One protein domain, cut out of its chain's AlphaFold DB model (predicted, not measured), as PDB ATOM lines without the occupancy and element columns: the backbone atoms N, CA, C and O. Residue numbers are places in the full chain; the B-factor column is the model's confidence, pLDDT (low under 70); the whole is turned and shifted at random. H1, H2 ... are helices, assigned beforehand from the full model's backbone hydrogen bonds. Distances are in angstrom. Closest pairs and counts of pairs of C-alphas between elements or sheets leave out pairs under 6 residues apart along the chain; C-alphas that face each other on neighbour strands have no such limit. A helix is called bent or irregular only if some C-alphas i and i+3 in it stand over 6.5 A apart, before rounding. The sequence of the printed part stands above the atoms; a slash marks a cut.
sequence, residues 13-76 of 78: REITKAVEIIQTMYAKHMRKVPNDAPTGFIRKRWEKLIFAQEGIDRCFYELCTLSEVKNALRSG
ATOM      1  N   ARG A  13      73.153 124.671 198.074       80.62
ATOM      2  CA  ARG A  13      74.230 123.709 197.761       80.62
ATOM      3  C   ARG A  13      75.399 124.349 197.021       80.62
ATOM      4  O   ARG A  13      76.552 124.051 197.322       80.62
ATOM      5  N   GLU A  14      75.112 125.232 196.068       84.19
ATOM      6  CA  GLU A  14      76.162 125.935 195.327       84.19
ATOM      7  C   GLU A  14      76.952 126.895 196.221       84.19
ATOM      8  O   GLU A  14      78.165 127.003 196.072       84.19
ATOM      9  N   ILE A  15      76.282 127.526 197.189       86.25
ATOM     10  CA  ILE A  15      76.904 128.423 198.166       86.25
ATOM     11  C   ILE A  15      77.827 127.623 199.095       86.25
ATOM     12  O   ILE A  15      78.965 128.025 199.326       86.25
ATOM     13  N   THR A  16      77.390 126.459 199.586       84.81
ATOM     14  CA  THR A  16      78.242 125.575 200.400       84.81
ATOM     15  C   THR A  16      79.469 125.109 199.617       84.81
ATOM     16  O   THR A  16      80.588 125.222 200.114       84.81
ATOM     17  N   LYS A  17      79.291 124.684 198.359       87.88
ATOM     18  CA  LYS A  17      80.406 124.290 197.484       87.88
ATOM     19  C   LYS A  17      81.369 125.461 197.219       87.88
ATOM     20  O   LYS A  17      82.581 125.263 197.175       87.88
ATOM     21  N   ALA A  18      80.858 126.687 197.087       89.56
ATOM     22  CA  ALA A  18      81.685 127.887 196.953       89.56
ATOM     23  C   ALA A  18      82.561 128.117 198.194       89.56
ATOM     24  O   ALA A  18      83.757 128.379 198.070       89.56
ATOM     25  N   VAL A  19      81.991 127.954 199.394       89.31
ATOM     26  CA  VAL A  19      82.726 128.063 200.664       89.31
ATOM     27  C   VAL A  19      83.821 126.998 200.767       89.31
ATOM     28  O   VAL A  19      84.946 127.326 201.139       89.31
ATOM     29  N   GLU A  20      83.539 125.748 200.393       89.50
ATOM     30  CA  GLU A  20      84.536 124.664 200.372       89.50
ATOM     31  C   GLU A  20      85.701 124.965 199.416       89.50
ATOM     32  O   GLU A  20      86.871 124.726 199.743       89.50
ATOM     33  N   ILE A  21      85.410 125.544 198.247       89.00
ATOM     34  CA  ILE A  21      86.440 125.973 197.297       89.00
ATOM     35  C   ILE A  21      87.276 127.108 197.877       89.00
ATOM     36  O   ILE A  21      88.502 127.037 197.794       89.00
ATOM     37  N   ILE A  22      86.662 128.103 198.520       89.38
ATOM     38  CA  ILE A  22      87.395 129.185 199.191       89.38
ATOM     39  C   ILE A  22      88.307 128.609 200.282       89.38
ATOM     40  O   ILE A  22      89.499 128.914 200.305       89.38
ATOM     41  N   GLN A  23      87.808 127.715 201.139       88.94
ATOM     42  CA  GLN A  23      88.627 127.051 202.162       88.94
ATOM     43  C   GLN A  23      89.805 126.290 201.543       88.94
ATOM     44  O   GLN A  23      90.942 126.417 202.000       88.94
ATOM     45  N   THR A  24      89.559 125.563 200.452       88.62
ATOM     46  CA  THR A  24      90.603 124.856 199.700       88.62
ATOM     47  C   THR A  24      91.624 125.827 199.103       88.62
ATOM     48  O   THR A  24      92.824 125.552 199.127       88.62
ATOM     49  N   MET A  25      91.182 126.976 198.589       89.94
ATOM     50  CA  MET A  25      92.055 128.029 198.070       89.94
ATOM     51  C   MET A  25      92.946 128.619 199.159       89.94
ATOM     52  O   MET A  25      94.137 128.819 198.913       89.94
ATOM     53  N   TYR A  26      92.402 128.865 200.354       87.94
ATOM     54  CA  TYR A  26      93.181 129.315 201.508       87.94
ATOM     55  C   TYR A  26      94.193 128.255 201.953       87.94
ATOM     56  O   TYR A  26      95.367 128.580 202.105       87.94
ATOM     57  N   ALA A  27      93.777 126.989 202.070       89.19
ATOM     58  CA  ALA A  27      94.652 125.885 202.469       89.19
ATOM     59  C   ALA A  27      95.798 125.629 201.473       89.19
ATOM     60  O   ALA A  27      96.904 125.278 201.868       89.19
ATOM     61  N   LYS A  28      95.542 125.817 200.172       89.38
ATOM     62  CA  LYS A  28      96.526 125.614 199.096       89.38
ATOM     63  C   LYS A  28      97.240 126.899 198.659       89.38
ATOM     64  O   LYS A  28      97.973 126.869 197.674       89.38
ATOM     65  N   HIS A  29      97.004 128.030 199.330       85.88
ATOM     66  CA  HIS A  29      97.510 129.356 198.943       85.88
ATOM     67  C   HIS A  29      97.282 129.710 197.455       85.88
ATOM     68  O   HIS A  29      98.105 130.368 196.812       85.88
ATOM     69  N   MET A  30      96.147 129.287 196.885       86.00
ATOM     70  CA  MET A  30      95.836 129.516 195.472       86.00
ATOM     71  C   MET A  30      95.480 130.977 195.217       86.00
ATOM     72  O   MET A  30      94.565 131.525 195.823       86.00
ATOM     73  N   ARG A  31      96.174 131.620 194.276       82.69
ATOM     74  CA  ARG A  31      95.920 133.028 193.923       82.69
ATOM     75  C   ARG A  31      94.721 133.223 192.994       82.69
ATOM     76  O   ARG A  31      94.168 134.313 192.964       82.69
ATOM     77  N   LYS A  32      94.324 132.185 192.255       85.25
ATOM     78  CA  LYS A  32      93.224 132.228 191.284       85.25
ATOM     79  C   LYS A  32      92.077 131.337 191.731       85.25
ATOM     80  O   LYS A  32      92.318 130.260 192.278       85.25
ATOM     81  N   VAL A  33      90.854 131.788 191.474       85.81
ATOM     82  CA  VAL A  33      89.665 130.947 191.624       85.81
ATOM     83  C   VAL A  33      89.690 129.885 190.516       85.81
ATOM     84  O   VAL A  33      89.972 130.224 189.364       85.81
ATOM     85  N   PRO A  34      89.470 128.599 190.833       84.81
ATOM     86  CA  PRO A  34      89.425 127.547 189.824       84.81
ATOM     87  C   PRO A  34      88.222 127.721 188.887       84.81
ATOM     88  O   PRO A  34      87.163 128.177 189.302       84.81
ATOM     89  N   ASN A  35      88.355 127.287 187.632       80.62
ATOM     90  CA  ASN A  35      87.274 127.373 186.638       80.62
ATOM     91  C   ASN A  35      86.053 126.492 186.976       80.62
ATOM     92  O   ASN A  35      84.977 126.726 186.440       80.62
ATOM     93  N   ASP A  36      86.218 125.498 187.854       82.62
ATOM     94  CA  ASP A  36      85.128 124.652 188.378       82.62
ATOM     95  C   ASP A  36      84.421 125.281 189.600       82.62
ATOM     96  O   ASP A  36      83.608 124.648 190.277       82.62
ATOM     97  N   ALA A  37      84.752 126.532 189.935       85.62
ATOM     98  CA  ALA A  37      84.064 127.239 190.999       85.62
ATOM     99  C   ALA A  37      82.586 127.452 190.631       85.62
ATOM    100  O   ALA A  37      82.291 127.905 189.522       85.62
ATOM    101  N   PRO A  38      81.641 127.148 191.541       86.81
ATOM    102  CA  PRO A  38      80.232 127.376 191.286       86.81
ATOM    103  C   PRO A  38      79.987 128.874 191.125       86.81
ATOM    104  O   PRO A  38      80.492 129.691 191.896       86.81
ATOM    105  N   THR A  39      79.206 129.225 190.112       88.19
ATOM    106  CA  THR A  39      78.847 130.608 189.778       88.19
ATOM    107  C   THR A  39      77.340 130.801 189.613       88.19
ATOM    108  O   THR A  39      76.898 131.932 189.449       88.19
ATOM    109  N   GLY A  40      76.532 129.736 189.699       86.12
ATOM    110  CA  GLY A  40      75.078 129.801 189.497       86.12
ATOM    111  C   GLY A  40      74.331 130.613 190.562       86.12
ATOM    112  O   GLY A  40      73.315 131.236 190.262       86.12
ATOM    113  N   PHE A  41      74.871 130.702 191.780       85.25
ATOM    114  CA  PHE A  41      74.339 131.540 192.860       85.25
ATOM    115  C   PHE A  41      74.683 133.035 192.715       85.25
ATOM    116  O   PHE A  41      74.178 133.867 193.476       85.25
ATOM    117  N   ILE A  42      75.548 133.406 191.763       89.12
ATOM    118  CA  ILE A  42      75.978 134.792 191.567       89.12
ATOM    119  C   ILE A  42      74.833 135.599 190.954       89.12
ATOM    120  O   ILE A  42      74.354 135.330 189.856       89.12
ATOM    121  N   ARG A  43      74.411 136.662 191.644       86.62
ATOM    122  CA  ARG A  43      73.409 137.597 191.110       86.62
ATOM    123  C   ARG A  43      74.028 138.532 190.070       86.62
ATOM    124  O   ARG A  43      75.141 139.013 190.261       86.62
ATOM    125  N   LYS A  44      73.233 138.972 189.086       87.50
ATOM    126  CA  LYS A  44      73.614 139.943 188.029       87.50
ATOM    127  C   LYS A  44      74.380 141.189 188.492       87.50
ATOM    128  O   LYS A  44      75.200 141.724 187.754       87.50
ATOM    129  N   ARG A  45      74.112 141.685 189.708       87.38
ATOM    130  CA  ARG A  45      74.834 142.833 190.290       87.38
ATOM    131  C   ARG A  45      76.326 142.538 190.478       87.38
ATOM    132  O   ARG A  45      77.142 143.437 190.320       87.38
ATOM    133  N   TRP A  46      76.646 141.300 190.836       90.31
ATOM    134  CA  TRP A  46      77.993 140.838 191.132       90.31
ATOM    135  C   TRP A  46      78.734 140.337 189.896       90.31
ATOM    136  O   TRP A  46      79.951 140.457 189.860       90.31
ATOM    137  N   GLU A  47      78.029 139.841 188.872       88.50
ATOM    138  CA  GLU A  47      78.647 139.294 187.652       88.50
ATOM    139  C   GLU A  47      79.713 140.230 187.062       88.50
ATOM    140  O   GLU A  47      80.831 139.801 186.803       88.50
ATOM    141  N   LYS A  48      79.420 141.531 186.939       88.38
ATOM    142  CA  LYS A  48      80.366 142.517 186.379       88.38
ATOM    143  C   LYS A  48      81.619 142.756 187.228       88.38
ATOM    144  O   LYS A  48      82.594 143.283 186.709       88.38
ATOM    145  N   LEU A  49      81.561 142.455 188.523       88.31
ATOM    146  CA  LEU A  49      82.676 142.628 189.458       88.31
ATOM    147  C   LEU A  49      83.493 141.340 189.591       88.31
ATOM    148  O   LEU A  49      84.705 141.391 189.751       88.31
ATOM    149  N   ILE A  50      82.819 140.191 189.526       89.88
ATOM    150  CA  ILE A  50      83.432 138.873 189.690       89.88
ATOM    151  C   ILE A  50      84.088 138.407 188.393       89.88
ATOM    152  O   ILE A  50      85.181 137.854 188.435       89.88
ATOM    153  N   PHE A  51      83.445 138.609 187.244       89.19
ATOM    154  CA  PHE A  51      83.991 138.206 185.952       89.19
ATOM    155  C   PHE A  51      84.850 139.336 185.376       89.19
ATOM    156  O   PHE A  51      84.351 140.235 184.699       89.19
ATOM    157  N   ALA A  52      86.151 139.293 185.661       82.38
ATOM    158  CA  ALA A  52      87.148 140.183 185.080       82.38
ATOM    159  C   ALA A  52      87.693 139.615 183.755       82.38
ATOM    160  O   ALA A  52      87.511 138.439 183.436       82.38
ATOM    161  N   GLN A  53      88.411 140.439 182.980       78.69
ATOM    162  CA  GLN A  53      89.022 139.996 181.714       78.69
ATOM    163  C   GLN A  53      90.026 138.844 181.900       78.69
ATOM    164  O   GLN A  53      90.181 138.018 181.008       78.69
ATOM    165  N   GLU A  54      90.681 138.763 183.062       79.25
ATOM    166  CA  GLU A  54      91.661 137.715 183.381       79.25
ATOM    167  C   GLU A  54      91.048 136.474 184.063       79.25
ATOM    168  O   GLU A  54      91.778 135.562 184.466       79.25
ATOM    169  N   GLY A  55      89.717 136.428 184.196       85.38
ATOM    170  CA  GLY A  55      88.975 135.350 184.848       85.38
ATOM    171  C   GLY A  55      88.201 135.820 186.079       85.38
ATOM    172  O   GLY A  55      87.809 136.980 186.188       85.38
ATOM    173  N   ILE A  56      87.946 134.898 187.006       89.56
ATOM    174  CA  ILE A  56      87.189 135.194 188.223       89.56
ATOM    175  C   ILE A  56      88.076 135.956 189.217       89.56
ATOM    176  O   ILE A  56      89.103 135.438 189.668       89.56
ATOM    177  N   ASP A  57      87.651 137.162 189.592       89.81
ATOM    178  CA  ASP A  57      88.278 137.938 190.657       89.81
ATOM    179  C   ASP A  57      88.016 137.275 192.012       89.81
ATOM    180  O   ASP A  57      86.875 137.117 192.458       89.81
ATOM    181  N   ARG A  58      89.102 136.883 192.678       88.44
ATOM    182  CA  ARG A  58      89.055 136.165 193.951       88.44
ATOM    183  C   ARG A  58      88.388 136.976 195.060       88.44
ATOM    184  O   ARG A  58      87.595 136.416 195.812       88.44
ATOM    185  N   CYS A  59      88.705 138.263 195.171       89.88
ATOM    186  CA  CYS A  59      88.208 139.112 196.249       89.88
ATOM    187  C   CYS A  59      86.692 139.300 196.121       89.88
ATOM    188  O   CYS A  59      85.946 139.111 197.086       89.88
ATOM    189  N   PHE A  60      86.213 139.590 194.908       90.81
ATOM    190  CA  PHE A  60      84.780 139.730 194.656       90.81
ATOM    191  C   PHE A  60      84.031 138.400 194.753       90.81
ATOM    192  O   PHE A  60      82.894 138.384 195.231       90.81
ATOM    193  N   TYR A  61      84.653 137.287 194.357       90.75
ATOM    194  CA  TYR A  61      84.071 135.955 194.514       90.75
ATOM    195  C   TYR A  61      83.882 135.579 195.991       90.75
ATOM    196  O   TYR A  61      82.803 135.131 196.387       90.75
ATOM    197  N   GLU A  62      84.895 135.819 196.829       89.62
ATOM    198  CA  GLU A  62      84.820 135.595 198.278       89.62
ATOM    199  C   GLU A  62      83.749 136.484 198.924       89.62
ATOM    200  O   GLU A  62      82.893 135.992 199.661       89.62
ATOM    201  N   LEU A  63      83.737 137.779 198.590       91.81
ATOM    202  CA  LEU A  63      82.759 138.725 199.122       91.81
ATOM    203  C   LEU A  63      81.321 138.356 198.728       91.81
ATOM    204  O   LEU A  63      80.413 138.415 199.560       91.81
ATOM    205  N   CYS A  64      81.109 137.945 197.476       91.88
ATOM    206  CA  CYS A  64      79.808 137.489 196.998       91.88
ATOM    207  C   CYS A  64      79.365 136.217 197.721       91.88
ATOM    208  O   CYS A  64      78.240 136.162 198.215       91.88
ATOM    209  N   THR A  65      80.265 135.243 197.864       90.12
ATOM    210  CA  THR A  65      79.983 133.998 198.585       90.12
ATOM    211  C   THR A  65      79.574 134.283 200.028       90.12
ATOM    212  O   THR A  65      78.530 133.814 200.469       90.12
ATOM    213  N   LEU A  66      80.318 135.129 200.751       88.88
ATOM    214  CA  LEU A  66      79.967 135.534 202.117       88.88
ATOM    215  C   LEU A  66      78.621 136.266 202.185       88.88
ATOM    216  O   LEU A  66      77.832 136.041 203.106       88.88
ATOM    217  N   SER A  67      78.336 137.131 201.208       89.75
ATOM    218  CA  SER A  67      77.056 137.834 201.150       89.75
ATOM    219  C   SER A  67      75.887 136.880 200.914       89.75
ATOM    220  O   SER A  67      74.821 137.089 201.497       89.75
ATOM    221  N   GLU A  68      76.048 135.863 200.068       87.94
ATOM    222  CA  GLU A  68      74.982 134.897 199.794       87.94
ATOM    223  C   GLU A  68      74.830 133.877 200.926       87.94
ATOM    224  O   GLU A  68      73.698 133.563 201.281       87.94
ATOM    225  N   VAL A  69      75.914 133.474 201.603       87.50
ATOM    226  CA  VAL A  69      75.834 132.710 202.866       87.50
ATOM    227  C   VAL A  69      74.996 133.471 203.893       87.50
ATOM    228  O   VAL A  69      74.057 132.921 204.464       87.50
ATOM    229  N   LYS A  70      75.282 134.763 204.098       86.50
ATOM    230  CA  LYS A  70      74.499 135.614 205.006       86.50
ATOM    231  C   LYS A  70      73.024 135.681 204.596       86.50
ATOM    232  O   LYS A  70      72.154 135.687 205.465       86.50
ATOM    233  N   ASN A  71      72.732 135.762 203.299       85.44
ATOM    234  CA  ASN A  71      71.354 135.800 202.812       85.44
ATOM    235  C   ASN A  71      70.623 134.481 203.072       85.44
ATOM    236  O   ASN A  71      69.492 134.521 203.550       85.44
ATOM    237  N   ALA A  72      71.277 133.353 202.798       81.75
ATOM    238  CA  ALA A  72      70.716 132.019 202.961       81.75
ATOM    239  C   ALA A  72      70.486 131.655 204.442       81.75
ATOM    240  O   ALA A  72      69.456 131.079 204.782       81.75
ATOM    241  N   LEU A  73      71.368 132.100 205.348       82.81
ATOM    242  CA  LEU A  73      71.139 132.014 206.798       82.81
ATOM    243  C   LEU A  73      69.909 132.819 207.236       82.81
ATOM    244  O   LEU A  73      69.162 132.411 208.119       82.81
ATOM    245  N   ARG A  74      69.683 133.988 206.624       79.00
ATOM    246  CA  ARG A  74      68.543 134.849 206.965       79.00
ATOM    247  C   ARG A  74      67.214 134.292 206.451       79.00
ATOM    248  O   ARG A  74      66.183 134.579 207.052       79.00
ATOM    249  N   SER A  75      67.220 133.567 205.333       77.69
ATOM    250  CA  SER A  75      66.027 132.906 204.790       77.69
ATOM    251  C   SER A  75      65.749 131.543 205.423       77.69
ATOM    252  O   SER A  75      64.652 131.023 205.238       77.69
ATOM    253  N   GLY A  76      66.695 130.990 206.192       75.38
ATOM    254  CA  GLY A  76      66.598 129.637 206.743       75.38
ATOM    255  C   GLY A  76      66.832 128.541 205.699       75.38
ATOM    256  O   GLY A  76      66.433 127.401 205.914       75.38
TER     257      GLY A  76
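Overview. This is residues 13 to 76 of the 78 residues of an uncharacterized protein of Candidatus Amoebophilus sp. 36-38 (UniProt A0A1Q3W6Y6). Three helices are set as a triangle: the longest, H3, is at the corner between H1 and the short H2, which stay apart from each other. A long unnamed stretch, residues 28 to 43, leads from the end of H1 across the open side of the triangle, opposite H3, to H2, and a short turn then folds the chain back from H2 into H3. The printed part has 64 residues with three named helices, in the order H1, H2, H3, and no named strand. The class is all helix. The whole is compact, with a radius of gyration of the C-alphas of 11.3 A and spans of 33 by 27 by 16 A.

Along the chain. H1 is residues 13 to 27, from C-alpha 13 at (74.230, 123.709, 197.761) to C-alpha 27 at (94.652, 125.885, 202.469), 21.1 A from first to last C-alpha. Residues 28 to 43 follow with no named element. H2 is residues 44 to 50, beginning with C-alpha 44 at (73.614, 139.943, 188.029). H2 is irregular, but only just: C-alphas 45 and 48 are 6.8 A apart, and its line is a rough one. Between H2 and the next helix, residues 51 to 52 form a short antiparallel pairing with residues 55 to 56. H3 is residues 58 to 75, 25.7 A from first to last C-alpha, ending with C-alpha 75 at (66.027, 132.906, 204.790).

Arrangement. H1 touches H3, which meets it with residues 62 to 69 alone. Their closest C-alphas, those of Ile 15 and Thr 65, are 6.4 A apart. The two helices run opposite ways at a steep tilt of 41 degrees. H2 touches H3, which meets it with residues 58 to 64 alone. Their closest C-alphas, those of Ile 50 and Phe 60, are 5.2 A apart. H2 and H3 form a helical hairpin, running opposite ways at a shallow tilt of 32 degrees, only just short of steep. H1 and H2 are apart. In H1 and H3 every O i to N i+4 pair is within hydrogen-bond range; in H2 1 of 3 such pairs is, beside 2 of 4 O i to N i+3 pairs.

Size, cuts and confidence. The two C-alphas farthest apart, those of Glu 54 and Gly 76, are separated by 35.2 A, and the first and last printed C-alphas, those of Arg 13 and Gly 76, by 13.2 A. The printed part has no cut. The link from H1 to H2 is long, with 16 residues; the link from H2 to H3 is short, with 7 residues. The mean pLDDT of the printed part of this predicted model is 86.7, and no printed residue is under 70.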